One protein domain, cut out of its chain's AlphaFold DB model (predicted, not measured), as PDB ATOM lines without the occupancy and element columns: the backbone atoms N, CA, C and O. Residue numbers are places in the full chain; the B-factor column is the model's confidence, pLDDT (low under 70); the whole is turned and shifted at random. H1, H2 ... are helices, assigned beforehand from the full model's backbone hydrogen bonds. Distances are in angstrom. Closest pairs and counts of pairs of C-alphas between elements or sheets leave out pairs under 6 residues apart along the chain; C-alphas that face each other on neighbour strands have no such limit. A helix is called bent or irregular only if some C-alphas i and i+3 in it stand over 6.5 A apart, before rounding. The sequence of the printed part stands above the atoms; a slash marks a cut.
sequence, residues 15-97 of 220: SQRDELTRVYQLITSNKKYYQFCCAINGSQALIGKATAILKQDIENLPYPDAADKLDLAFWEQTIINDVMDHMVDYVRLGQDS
ATOM      1  N   SER A  15     -87.506 -54.480 -42.731       96.75
ATOM      2  CA  SER A  15     -86.058 -54.670 -42.892       96.75
ATOM      3  C   SER A  15     -85.212 -53.451 -42.497       96.75
ATOM      4  O   SER A  15     -84.010 -53.594 -42.320       96.75
ATOM      5  N   GLN A  16     -85.817 -52.268 -42.354       95.69
ATOM      6  CA  GLN A  16     -85.153 -51.005 -42.004       95.69
ATOM      7  C   GLN A  16     -85.600 -50.471 -40.632       95.69
ATOM      8  O   GLN A  16     -85.429 -49.292 -40.323       95.69
ATOM      9  N   ARG A  17     -86.192 -51.327 -39.789       95.25
ATOM     10  CA  ARG A  17     -86.697 -50.945 -38.461       95.25
ATOM     11  C   ARG A  17     -85.624 -50.306 -37.573       95.25
ATOM     12  O   ARG A  17     -85.933 -49.364 -36.839       95.25
ATOM     13  N   ASP A  18     -84.396 -50.809 -37.630       93.44
ATOM     14  CA  ASP A  18     -83.298 -50.308 -36.800       93.44
ATOM     15  C   ASP A  18     -82.915 -48.880 -37.198       93.44
ATOM     16  O   ASP A  18     -82.758 -48.020 -36.334       93.44
ATOM     17  N   GLU A  19     -82.896 -48.587 -38.500       91.19
ATOM     18  CA  GLU A  19     -82.637 -47.239 -39.012       91.19
ATOM     19  C   GLU A  19     -83.757 -46.264 -38.630       91.19
ATOM     20  O   GLU A  19     -83.494 -45.163 -38.154       91.19
ATOM     21  N   LEU A  20     -85.022 -46.687 -38.729       93.12
ATOM     22  CA  LEU A  20     -86.148 -45.871 -38.265       93.12
ATOM     23  C   LEU A  20     -86.056 -45.574 -36.756       93.12
ATOM     24  O   LEU A  20     -86.368 -44.466 -36.314       93.12
ATOM     25  N   THR A  21     -85.597 -46.550 -35.968       92.81
ATOM     26  CA  THR A  21     -85.371 -46.391 -34.523       92.81
ATOM     27  C   THR A  21     -84.231 -45.412 -34.251       92.81
ATOM     28  O   THR A  21     -84.360 -44.547 -33.383       92.81
ATOM     29  N   ARG A  22     -83.148 -45.492 -35.028       90.88
ATOM     30  CA  ARG A  22     -82.013 -44.570 -34.957       90.88
ATOM     31  C   ARG A  22     -82.425 -43.132 -35.267       90.88
ATOM     32  O   ARG A  22     -82.099 -42.239 -34.491       90.88
ATOM     33  N   VAL A  23     -83.190 -42.908 -36.339       90.88
ATOM     34  CA  VAL A  23     -83.745 -41.585 -36.689       90.88
ATOM     35  C   VAL A  23     -84.574 -41.024 -35.535       90.88
ATOM     36  O   VAL A  23     -84.393 -39.874 -35.132       90.88
ATOM     37  N   TYR A  24     -85.457 -41.844 -34.958       91.69
ATOM     38  CA  TYR A  24     -86.275 -41.442 -33.816       91.69
ATOM     39  C   TYR A  24     -85.422 -41.029 -32.608       91.69
ATOM     40  O   TYR A  24     -85.644 -39.960 -32.036       91.69
ATOM     41  N   GLN A  25     -84.431 -41.842 -32.235       91.38
ATOM     42  CA  GLN A  25     -83.531 -41.548 -31.116       91.38
ATOM     43  C   GLN A  25     -82.734 -40.267 -31.365       91.38
ATOM     44  O   GLN A  25     -82.714 -39.382 -30.517       91.38
ATOM     45  N   LEU A  26     -82.160 -40.113 -32.557       90.44
ATOM     46  CA  LEU A  26     -81.394 -38.931 -32.929       90.44
ATOM     47  C   LEU A  26     -82.220 -37.644 -32.792       90.44
ATOM     48  O   LEU A  26     -81.760 -36.686 -32.168       90.44
ATOM     49  N   ILE A  27     -83.439 -37.631 -33.344       90.00
ATOM     50  CA  ILE A  27     -84.332 -36.465 -33.302       90.00
ATOM     51  C   ILE A  27     -84.770 -36.165 -31.870       90.00
ATOM     52  O   ILE A  27     -84.784 -35.007 -31.458       90.00
ATOM     53  N   THR A  28     -85.139 -37.189 -31.103       91.00
ATOM     54  CA  THR A  28     -85.659 -36.993 -29.743       91.00
ATOM     55  C   THR A  28     -84.577 -36.569 -28.758       91.00
ATOM     56  O   THR A  28     -84.824 -35.663 -27.962       91.00
ATOM     57  N   SER A  29     -83.371 -37.132 -28.858       90.62
ATOM     58  CA  SER A  29     -82.221 -36.738 -28.039       90.62
ATOM     59  C   SER A  29     -81.726 -35.323 -28.351       90.62
ATOM     60  O   SER A  29     -81.253 -34.642 -27.451       90.62
ATOM     61  N   ASN A  30     -81.894 -34.847 -29.591       90.81
ATOM     62  CA  ASN A  30     -81.425 -33.526 -30.036       90.81
ATOM     63  C   ASN A  30     -82.582 -32.594 -30.417       90.81
ATOM     64  O   ASN A  30     -82.465 -31.745 -31.303       90.81
ATOM     65  N   LYS A  31     -83.735 -32.750 -29.758       91.25
ATOM     66  CA  LYS A  31     -84.981 -32.073 -30.139       91.25
ATOM     67  C   LYS A  31     -84.814 -30.559 -30.283       91.25
ATOM     68  O   LYS A  31     -85.278 -29.995 -31.270       91.25
ATOM     69  N   LYS A  32     -84.153 -29.908 -29.319       92.56
ATOM     70  CA  LYS A  32     -83.982 -28.447 -29.311       92.56
ATOM     71  C   LYS A  32     -83.119 -27.967 -30.481       92.56
ATOM     72  O   LYS A  32     -83.477 -26.986 -31.121       92.56
ATOM     73  N   TYR A  33     -82.059 -28.706 -30.818       92.81
ATOM     74  CA  TYR A  33     -81.229 -28.449 -31.998       92.81
ATOM     75  C   TYR A  33     -82.045 -28.540 -33.296       92.81
ATOM     76  O   TYR A  33     -82.029 -27.616 -34.103       92.81
ATOM     77  N   TYR A  34     -82.845 -29.593 -33.475       92.00
ATOM     78  CA  TYR A  34     -83.671 -29.721 -34.680       92.00
ATOM     79  C   TYR A  34     -84.794 -28.681 -34.755       92.00
ATOM     80  O   TYR A  34     -85.101 -28.182 -35.838       92.00
ATOM     81  N   GLN A  35     -85.389 -28.310 -33.618       91.06
ATOM     82  CA  GLN A  35     -86.335 -27.192 -33.562       91.06
ATOM     83  C   GLN A  35     -85.666 -25.876 -33.959       91.06
ATOM     84  O   GLN A  35     -86.259 -25.112 -34.719       91.06
ATOM     85  N   PHE A  36     -84.433 -25.650 -33.504       92.44
ATOM     86  CA  PHE A  36     -83.622 -24.513 -33.916       92.44
ATOM     87  C   PHE A  36     -83.375 -24.526 -35.424       92.44
ATOM     88  O   PHE A  36     -83.716 -23.545 -36.078       92.44
ATOM     89  N   CYS A  37     -82.916 -25.641 -36.006       90.81
ATOM     90  CA  CYS A  37     -82.742 -25.774 -37.458       90.81
ATOM     91  C   CYS A  37     -84.022 -25.422 -38.227       90.81
ATOM     92  O   CYS A  37     -83.967 -24.672 -39.198       90.81
ATOM     93  N   CYS A  38     -85.179 -25.914 -37.777       89.25
ATOM     94  CA  CYS A  38     -86.469 -25.568 -38.371       89.25
ATOM     95  C   CYS A  38     -86.819 -24.081 -38.216       89.25
ATOM     96  O   CYS A  38     -87.425 -23.510 -39.118       89.25
ATOM     97  N   ALA A  39     -86.473 -23.451 -37.093       87.38
ATOM     98  CA  ALA A  39     -86.754 -22.039 -36.854       87.38
ATOM     99  C   ALA A  39     -85.902 -21.114 -37.737       87.38
ATOM    100  O   ALA A  39     -86.413 -20.100 -38.204       87.38
ATOM    101  N   ILE A  40     -84.633 -21.467 -37.980       85.31
ATOM    102  CA  ILE A  40     -83.693 -20.620 -38.734       85.31
ATOM    103  C   ILE A  40     -83.673 -20.901 -40.241       85.31
ATOM    104  O   ILE A  40     -83.478 -19.978 -41.027       85.31
ATOM    105  N   ASN A  41     -83.885 -22.155 -40.653       81.69
ATOM    106  CA  ASN A  41     -83.826 -22.569 -42.059       81.69
ATOM    107  C   ASN A  41     -85.218 -22.797 -42.658       81.69
ATOM    108  O   ASN A  41     -85.346 -23.014 -43.865       81.69
ATOM    109  N   GLY A  42     -86.256 -22.801 -41.820       74.00
ATOM    110  CA  GLY A  42     -87.616 -23.077 -42.242       74.00
ATOM    111  C   GLY A  42     -88.155 -21.992 -43.160       74.00
ATOM    112  O   GLY A  42     -88.048 -20.799 -42.895       74.00
ATOM    113  N   SER A  43     -88.815 -22.417 -44.229       67.56
ATOM    114  CA  SER A  43     -89.375 -21.502 -45.236       67.56
ATOM    115  C   SER A  43     -90.620 -20.725 -44.771       67.56
ATOM    116  O   SER A  43     -91.055 -19.791 -45.446       67.56
ATOM    117  N   GLN A  44     -91.229 -21.111 -43.641       69.31
ATOM    118  CA  GLN A  44     -92.456 -20.491 -43.113       69.31
ATOM    119  C   GLN A  44     -92.364 -20.012 -41.666       69.31
ATOM    120  O   GLN A  44     -93.086 -19.070 -41.309       69.31
ATOM    121  N   ALA A  45     -91.523 -20.653 -40.850       70.56
ATOM    122  CA  ALA A  45     -91.321 -20.274 -39.462       70.56
ATOM    123  C   ALA A  45     -90.834 -18.819 -39.392       70.56
ATOM    124  O   ALA A  45     -90.023 -18.394 -40.208       70.56
ATOM    125  N   LEU A  46     -91.380 -18.043 -38.451       71.88
ATOM    126  CA  LEU A  46     -91.009 -16.642 -38.186       71.88
ATOM    127  C   LEU A  46     -91.283 -15.615 -39.310       71.88
ATOM    128  O   LEU A  46     -91.140 -14.422 -39.065       71.88
ATOM    129  N   ILE A  47     -91.732 -16.034 -40.502       63.91
ATOM    130  CA  ILE A  47     -92.051 -15.135 -41.633       63.91
ATOM    131  C   ILE A  47     -93.567 -14.976 -41.808       63.91
ATOM    132  O   ILE A  47     -94.097 -13.872 -41.746       63.91
ATOM    133  N   GLY A  48     -94.275 -16.086 -42.062       55.25
ATOM    134  CA  GLY A  48     -95.701 -16.073 -42.434       55.25
ATOM    135  C   GLY A  48     -96.626 -16.756 -41.426       55.25
ATOM    136  O   GLY A  48     -97.833 -16.511 -41.425       55.25
ATOM    137  N   LYS A  49     -96.078 -17.626 -40.569       57.62
ATOM    138  CA  LYS A  49     -96.771 -18.281 -39.450       57.62
ATOM    139  C   LYS A  49     -95.790 -18.465 -38.299       57.62
ATOM    140  O   LYS A  49     -94.676 -18.924 -38.510       57.62
ATOM    141  N   ALA A  50     -96.242 -18.178 -37.082       59.81
ATOM    142  CA  ALA A  50     -95.412 -18.174 -35.877       59.81
ATOM    143  C   ALA A  50     -94.549 -19.437 -35.673       59.81
ATOM    144  O   ALA A  50     -93.405 -19.326 -35.253       59.81
ATOM    145  N   THR A  51     -95.090 -20.626 -35.954       66.69
ATOM    146  CA  THR A  51     -94.451 -21.913 -35.611       66.69
ATOM    147  C   THR A  51     -94.681 -23.014 -36.652       66.69
ATOM    148  O   THR A  51     -94.427 -24.188 -36.387       66.69
ATOM    149  N   ALA A  52     -95.221 -22.679 -37.830       74.62
ATOM    150  CA  ALA A  52     -95.549 -23.698 -38.824       74.62
ATOM    151  C   ALA A  52     -94.294 -24.138 -39.587       74.62
ATOM    152  O   ALA A  52     -93.625 -23.306 -40.193       74.62
ATOM    153  N   ILE A  53     -94.045 -25.446 -39.600       78.00
ATOM    154  CA  ILE A  53     -93.004 -26.090 -40.406       78.00
ATOM    155  C   ILE A  53     -93.645 -26.890 -41.544       78.00
ATOM    156  O   ILE A  53     -94.780 -27.369 -41.427       78.00
ATOM    157  N   LEU A  54     -92.922 -27.031 -42.646       83.25
ATOM    158  CA  LEU A  54     -93.283 -27.848 -43.797       83.25
ATOM    159  C   LEU A  54     -92.529 -29.177 -43.784       83.25
ATOM    160  O   LEU A  54     -91.476 -29.327 -43.173       83.25
ATOM    161  N   LYS A  55     -93.041 -30.144 -44.553       85.38
ATOM    162  CA  LYS A  55     -92.349 -31.418 -44.803       85.38
ATOM    163  C   LYS A  55     -90.924 -31.218 -45.320       85.38
ATOM    164  O   LYS A  55     -90.029 -31.909 -44.859       85.38
ATOM    165  N   GLN A  56     -90.725 -30.257 -46.219       85.81
ATOM    166  CA  GLN A  56     -89.408 -29.959 -46.775       85.81
ATOM    167  C   GLN A  56     -88.417 -29.495 -45.697       85.81
ATOM    168  O   GLN A  56     -87.247 -29.850 -45.767       85.81
ATOM    169  N   ASP A  57     -88.878 -28.765 -44.675       86.56
ATOM    170  CA  ASP A  57     -88.013 -28.338 -43.571       86.56
ATOM    171  C   ASP A  57     -87.514 -29.559 -42.769       86.56
ATOM    172  O   ASP A  57     -86.367 -29.577 -42.338       86.56
ATOM    173  N   ILE A  58     -88.344 -30.608 -42.637       87.75
ATOM    174  CA  ILE A  58     -87.973 -31.889 -42.006       87.75
ATOM    175  C   ILE A  58     -87.024 -32.696 -42.903       87.75
ATOM    176  O   ILE A  58     -86.062 -33.277 -42.413       87.75
ATOM    177  N   GLU A  59     -87.283 -32.739 -44.212       87.19
ATOM    178  CA  GLU A  59     -86.450 -33.470 -45.183       87.19
ATOM    179  C   GLU A  59     -85.050 -32.866 -45.347       87.19
ATOM    180  O   GLU A  59     -84.116 -33.582 -45.695       87.19
ATOM    181  N   ASN A  60     -84.903 -31.571 -45.063       87.81
ATOM    182  CA  ASN A  60     -83.632 -30.857 -45.113       87.81
ATOM    183  C   ASN A  60     -82.882 -30.852 -43.771       87.81
ATOM    184  O   ASN A  60     -81.834 -30.209 -43.671       87.81
ATOM    185  N   LEU A  61     -83.404 -31.510 -42.728       88.75
ATOM    186  CA  LEU A  61     -82.702 -31.571 -41.450       88.75
ATOM    187  C   LEU A  61     -81.367 -32.310 -41.608       88.75
ATOM    188  O   LEU A  61     -81.300 -33.328 -42.300       88.75
ATOM    189  N   PRO A  62     -80.303 -31.834 -40.941       88.00
ATOM    190  CA  PRO A  62     -79.024 -32.524 -40.964       88.00
ATOM    191  C   PRO A  62     -79.167 -33.920 -40.348       88.00
ATOM    192  O   PRO A  62     -79.639 -34.059 -39.224       88.00
ATOM    193  N   TYR A  63     -78.737 -34.951 -41.074       87.44
ATOM    194  CA  TYR A  63     -78.717 -36.336 -40.599       87.44
ATOM    195  C   TYR A  63     -77.287 -36.881 -40.676       87.44
ATOM    196  O   TYR A  63     -76.866 -37.346 -41.734       87.44
ATOM    197  N   PRO A  64     -76.490 -36.762 -39.603       84.62
ATOM    198  CA  PRO A  64     -75.105 -37.210 -39.616       84.62
ATOM    199  C   PRO A  64     -74.972 -38.740 -39.593       84.62
ATOM    200  O   PRO A  64     -75.671 -39.439 -38.856       84.62
ATOM    201  N   ASP A  65     -73.966 -39.255 -40.304       76.06
ATOM    202  CA  ASP A  65     -73.656 -40.697 -40.326       76.06
ATOM    203  C   ASP A  65     -73.206 -41.251 -38.967       76.06
ATOM    204  O   ASP A  65     -73.250 -42.461 -38.743       76.06
ATOM    205  N   ALA A  66     -72.759 -40.383 -38.057       74.62
ATOM    206  CA  ALA A  66     -72.310 -40.726 -36.714       74.62
ATOM    207  C   ALA A  66     -72.850 -39.698 -35.706       74.62
ATOM    208  O   ALA A  66     -72.932 -38.509 -36.009       74.62
ATOM    209  N   ALA A  67     -73.295 -40.167 -34.537       66.25
ATOM    210  CA  ALA A  67     -74.021 -39.340 -33.568       66.25
ATOM    211  C   ALA A  67     -73.146 -38.250 -32.917       66.25
ATOM    212  O   ALA A  67     -73.660 -37.206 -32.529       66.25
ATOM    213  N   ASP A  68     -71.837 -38.479 -32.848       69.31
ATOM    214  CA  ASP A  68     -70.805 -37.553 -32.369       69.31
ATOM    215  C   ASP A  68     -70.550 -36.371 -33.320       69.31
ATOM    216  O   ASP A  68     -69.976 -35.369 -32.914       69.31
ATOM    217  N   LYS A  69     -71.035 -36.417 -34.568       71.94
ATOM    218  CA  LYS A  69     -70.975 -35.264 -35.487       71.94
ATOM    219  C   LYS A  69     -71.962 -34.137 -35.130       71.94
ATOM    220  O   LYS A  69     -71.994 -33.131 -35.832       71.94
ATOM    221  N   LEU A  70     -72.776 -34.307 -34.086       80.19
ATOM    222  CA  LEU A  70     -73.600 -33.252 -33.475       80.19
ATOM    223  C   LEU A  70     -73.018 -32.781 -32.135       80.19
ATOM    224  O   LEU A  70     -73.763 -32.363 -31.250       80.19
ATOM    225  N   ASP A  71     -71.700 -32.875 -31.961       85.06
ATOM    226  CA  ASP A  71     -71.035 -32.304 -30.796       85.06
ATOM    227  C   ASP A  71     -70.934 -30.781 -30.954       85.06
ATOM    228  O   ASP A  71     -70.160 -30.269 -31.764       85.06
ATOM    229  N   LEU A  72     -71.792 -30.066 -30.229       89.94
ATOM    230  CA  LEU A  72     -71.853 -28.610 -30.247       89.94
ATOM    231  C   LEU A  72     -70.890 -28.039 -29.215       89.94
ATOM    232  O   LEU A  72     -70.887 -28.438 -28.046       89.94
ATOM    233  N   ALA A  73     -70.147 -27.011 -29.607       92.81
ATOM    234  CA  ALA A  73     -69.424 -26.203 -28.645       92.81
ATOM    235  C   ALA A  73     -70.407 -25.549 -27.661       92.81
ATOM    236  O   ALA A  73     -71.557 -25.233 -27.979       92.81
ATOM    237  N   PHE A  74     -69.937 -25.284 -26.441       93.44
ATOM    238  CA  PHE A  74     -70.786 -24.725 -25.384       93.44
ATOM    239  C   PHE A  74     -71.485 -23.417 -25.797       93.44
ATOM    240  O   PHE A  74     -72.626 -23.189 -25.408       93.44
ATOM    241  N   TRP A  75     -70.823 -22.571 -26.594       94.38
ATOM    242  CA  TRP A  75     -71.369 -21.296 -27.060       94.38
ATOM    243  C   TRP A  75     -72.395 -21.483 -28.190       94.38
ATOM    244  O   TRP A  75     -73.381 -20.752 -28.236       94.38
ATOM    245  N   GLU A  76     -72.238 -22.500 -29.046       94.62
ATOM    246  CA  GLU A  76     -73.244 -22.872 -30.053       94.62
ATOM    247  C   GLU A  76     -74.520 -23.356 -29.363       94.62
ATOM    248  O   GLU A  76     -75.627 -22.926 -29.695       94.62
ATOM    249  N   GLN A  77     -74.362 -24.187 -28.330       95.44
ATOM    250  CA  GLN A  77     -75.479 -24.640 -27.510       95.44
ATOM    251  C   GLN A  77     -76.187 -23.469 -26.815       95.44
ATOM    252  O   GLN A  77     -77.419 -23.466 -26.727       95.44
ATOM    253  N   THR A  78     -75.440 -22.459 -26.361       96.88
ATOM    254  CA  THR A  78     -76.014 -21.222 -25.824       96.88
ATOM    255  C   THR A  78     -76.844 -20.469 -26.863       96.88
ATOM    256  O   THR A  78     -77.963 -20.067 -26.553       96.88
ATOM    257  N   ILE A  79     -76.349 -20.308 -28.095       96.31
ATOM    258  CA  ILE A  79     -77.100 -19.637 -29.170       96.31
ATOM    259  C   ILE A  79     -78.420 -20.364 -29.433       96.31
ATOM    260  O   ILE A  79     -79.472 -19.730 -29.508       96.31
ATOM    261  N   ILE A  80     -78.380 -21.694 -29.532       95.88
ATOM    262  CA  ILE A  80     -79.583 -22.514 -29.724       95.88
ATOM    263  C   ILE A  80     -80.575 -22.293 -28.586       95.88
ATOM    264  O   ILE A  80     -81.774 -22.165 -28.834       95.88
ATOM    265  N   ASN A  81     -80.087 -22.254 -27.344       96.06
ATOM    266  CA  ASN A  81     -80.937 -22.034 -26.184       96.06
ATOM    267  C   ASN A  81     -81.633 -20.679 -26.258       96.06
ATOM    268  O   ASN A  81     -82.859 -20.650 -26.272       96.06
ATOM    269  N   ASP A  82     -80.885 -19.594 -26.429       96.19
ATOM    270  CA  ASP A  82     -81.463 -18.251 -26.471       96.19
ATOM    271  C   ASP A  82     -82.401 -18.052 -27.663       96.19
ATOM    272  O   ASP A  82     -83.431 -17.383 -27.547       96.19
ATOM    273  N   VAL A  83     -82.093 -18.652 -28.816       94.00
ATOM    274  CA  VAL A  83     -82.985 -18.561 -29.974       94.00
ATOM    275  C   VAL A  83     -84.318 -19.235 -29.689       94.00
ATOM    276  O   VAL A  83     -85.369 -18.644 -29.947       94.00
ATOM    277  N   MET A  84     -84.281 -20.445 -29.137       93.94
ATOM    278  CA  MET A  84     -85.487 -21.219 -28.868       93.94
ATOM    279  C   MET A  84     -86.286 -20.699 -27.675       93.94
ATOM    280  O   MET A  84     -87.513 -20.749 -27.718       93.94
ATOM    281  N   ASP A  85     -85.610 -20.204 -26.641       94.50
ATOM    282  CA  ASP A  85     -86.243 -19.774 -25.392       94.50
ATOM    283  C   ASP A  85     -86.717 -18.316 -25.469       94.50
ATOM    284  O   ASP A  85     -87.681 -17.948 -24.800       94.50
ATOM    285  N   HIS A  86     -86.085 -17.490 -26.312       93.56
ATOM    286  CA  HIS A  86     -86.367 -16.057 -26.354       93.56
ATOM    287  C   HIS A  86     -86.584 -15.485 -27.757       93.56
ATOM    288  O   HIS A  86     -87.545 -14.744 -27.973       93.56
ATOM    289  N   MET A  87     -85.714 -15.782 -28.729       91.25
ATOM    290  CA  MET A  87     -85.730 -15.045 -30.007       91.25
ATOM    291  C   MET A  87     -86.923 -15.404 -30.895       91.25
ATOM    292  O   MET A  87     -87.466 -14.526 -31.565       91.25
ATOM    293  N   VAL A  88     -87.369 -16.664 -30.881       90.38
ATOM    294  CA  VAL A  88     -88.593 -17.090 -31.584       90.38
ATOM    295  C   VAL A  88     -89.798 -16.266 -31.120       90.38
ATOM    296  O   VAL A  88     -90.551 -15.730 -31.938       90.38
ATOM    297  N   ASP A  89     -89.954 -16.111 -29.807       90.31
ATOM    298  CA  ASP A  89     -91.043 -15.337 -29.218       90.31
ATOM    299  C   ASP A  89     -90.846 -13.833 -29.418       90.31
ATOM    300  O   ASP A  89     -91.815 -13.123 -29.680       90.31
ATOM    301  N   TYR A  90     -89.603 -13.351 -29.407       90.81
ATOM    302  CA  TYR A  90     -89.285 -11.968 -29.744       90.81
ATOM    303  C   TYR A  90     -89.730 -11.589 -31.156       90.81
ATOM    304  O   TYR A  90     -90.385 -10.564 -31.336       90.81
ATOM    305  N   VAL A  91     -89.443 -12.426 -32.155       88.81
ATOM    306  CA  VAL A  91     -89.881 -12.175 -33.536       88.81
ATOM    307  C   VAL A  91     -91.406 -12.233 -33.651       88.81
ATOM    308  O   VAL A  91     -92.000 -11.423 -34.359       88.81
ATOM    309  N   ARG A  92     -92.062 -13.153 -32.930       87.12
ATOM    310  CA  ARG A  92     -93.525 -13.318 -32.968       87.12
ATOM    311  C   ARG A  92     -94.284 -12.179 -32.284       87.12
ATOM    312  O   ARG A  92     -95.326 -11.768 -32.785       87.12
ATOM    313  N   LEU A  93     -93.819 -11.750 -31.114       89.56
ATOM    314  CA  LEU A  93     -94.527 -10.823 -30.225       89.56
ATOM    315  C   LEU A  93     -94.016  -9.380 -30.349       89.56
ATOM    316  O   LEU A  93     -94.695  -8.443 -29.939       89.56
ATOM    317  N   GLY A  94     -92.822  -9.177 -30.910       88.75
ATOM    318  CA  GLY A  94     -92.219  -7.860 -31.062       88.75
ATOM    319  C   GLY A  94     -92.042  -7.151 -29.716       88.75
ATOM    320  O   GLY A  94     -91.323  -7.629 -28.835       88.75
ATOM    321  N   GLN A  95     -92.687  -5.989 -29.571       87.69
ATOM    322  CA  GLN A  95     -92.597  -5.144 -28.370       87.69
ATOM    323  C   GLN A  95     -93.190  -5.802 -27.121       87.69
ATOM    324  O   GLN A  95     -92.736  -5.505 -26.022       87.69
ATOM    325  N   ASP A  96     -94.118  -6.743 -27.294       91.31
ATOM    326  CA  ASP A  96     -94.771  -7.450 -26.189       91.31
ATOM    327  C   ASP A  96     -93.979  -8.684 -25.722       91.31
ATOM    328  O   ASP A  96     -94.430  -9.446 -24.869       91.31
ATOM    329  N   SER A  97     -92.795  -8.921 -26.293       94.44
ATOM    330  CA  SER A  97     -91.930 -10.024 -25.878       94.44
ATOM    331  C   SER A  97     -91.320  -9.798 -24.496       94.44
ATOM    332  O   SER A  97     -91.022  -8.668 -24.093       94.44
TER     333      SER A  97
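What this domain is: This is residues 15 to 97 of the 220 residues of an uncharacterized protein of Limnoglobus roseus (UniProt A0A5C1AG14). A flat, rather open arrangement of helices has the short helix H2 in its middle, with the longest helix, H5, crossing it steeply and H1 reaching away so that residues 15 to 21 stick out. From H2 the chain winds through a long unnamed stretch, residues 42 to 54, and the small helices H3 and H4 before it enters H5. The printed part has 83 residues with five named helices, H1 to H5 in that order, and no named strand; its class is all helix. It is only just loose, close to compact, with a radius of gyration of the C-alphas of 14.4 A, and spans 51 by 30 by 15 A.

Where its parts are: H1, residues 15 to 29, begins at C-alpha 15 (-86.058, -54.670, -42.892) and is 23.6 A long; it is irregular, with C-alphas 15 and 18 8.0 A apart. H2 is residues 31 to 41, 15.3 A. H3 is residues 55 to 59 and H4 residues 67 to 70. H5, residues 74 to 96, is 29.6 A long and ends at C-alpha 96 (-94.771, -7.450, -26.189); it has a kink of 53 degrees near residue 90 and is irregular, with C-alphas 92 and 95 9.4 A apart.

How they stand to each other: H1 and H2 are close but not clearly touching, about perpendicular at 84 degrees; their closest C-alphas, of Ile 27 and Tyr 34, are 6.9 A apart. H2 touches H5, which meets it with residues 80 to 88 alone, at a steep tilt of 59 degrees, the same way; the closest C-alphas, of Phe 36 and Ile 80, are 6.2 A apart. H2 and H3 only just touch, with 3 pairs of C-alphas within 8 A, the closest being Cys 38 and Asp 57 at 6.1 A. H4 is close to H1 but not clearly touching, with the closest C-alphas, of Leu 26 and Ala 67, 7.4 A apart. H1 and H5 are apart. Every O i to N i+4 pair is within hydrogen-bond range in H2 and H3, against 10 of 11 in H1 and 15 of 19 in H5; H4 is too short for such a pair.

The domain as a whole: The C-alphas farthest apart, of Ser 15 and Gln 95, are 52.0 A apart. The printed part has no cut, and the link from H2 to H3 is long, with 13 residues. The mean pLDDT of the printed part is 86.2; residues 43 to 44, 47 to 51 and 67 to 68 are under 70.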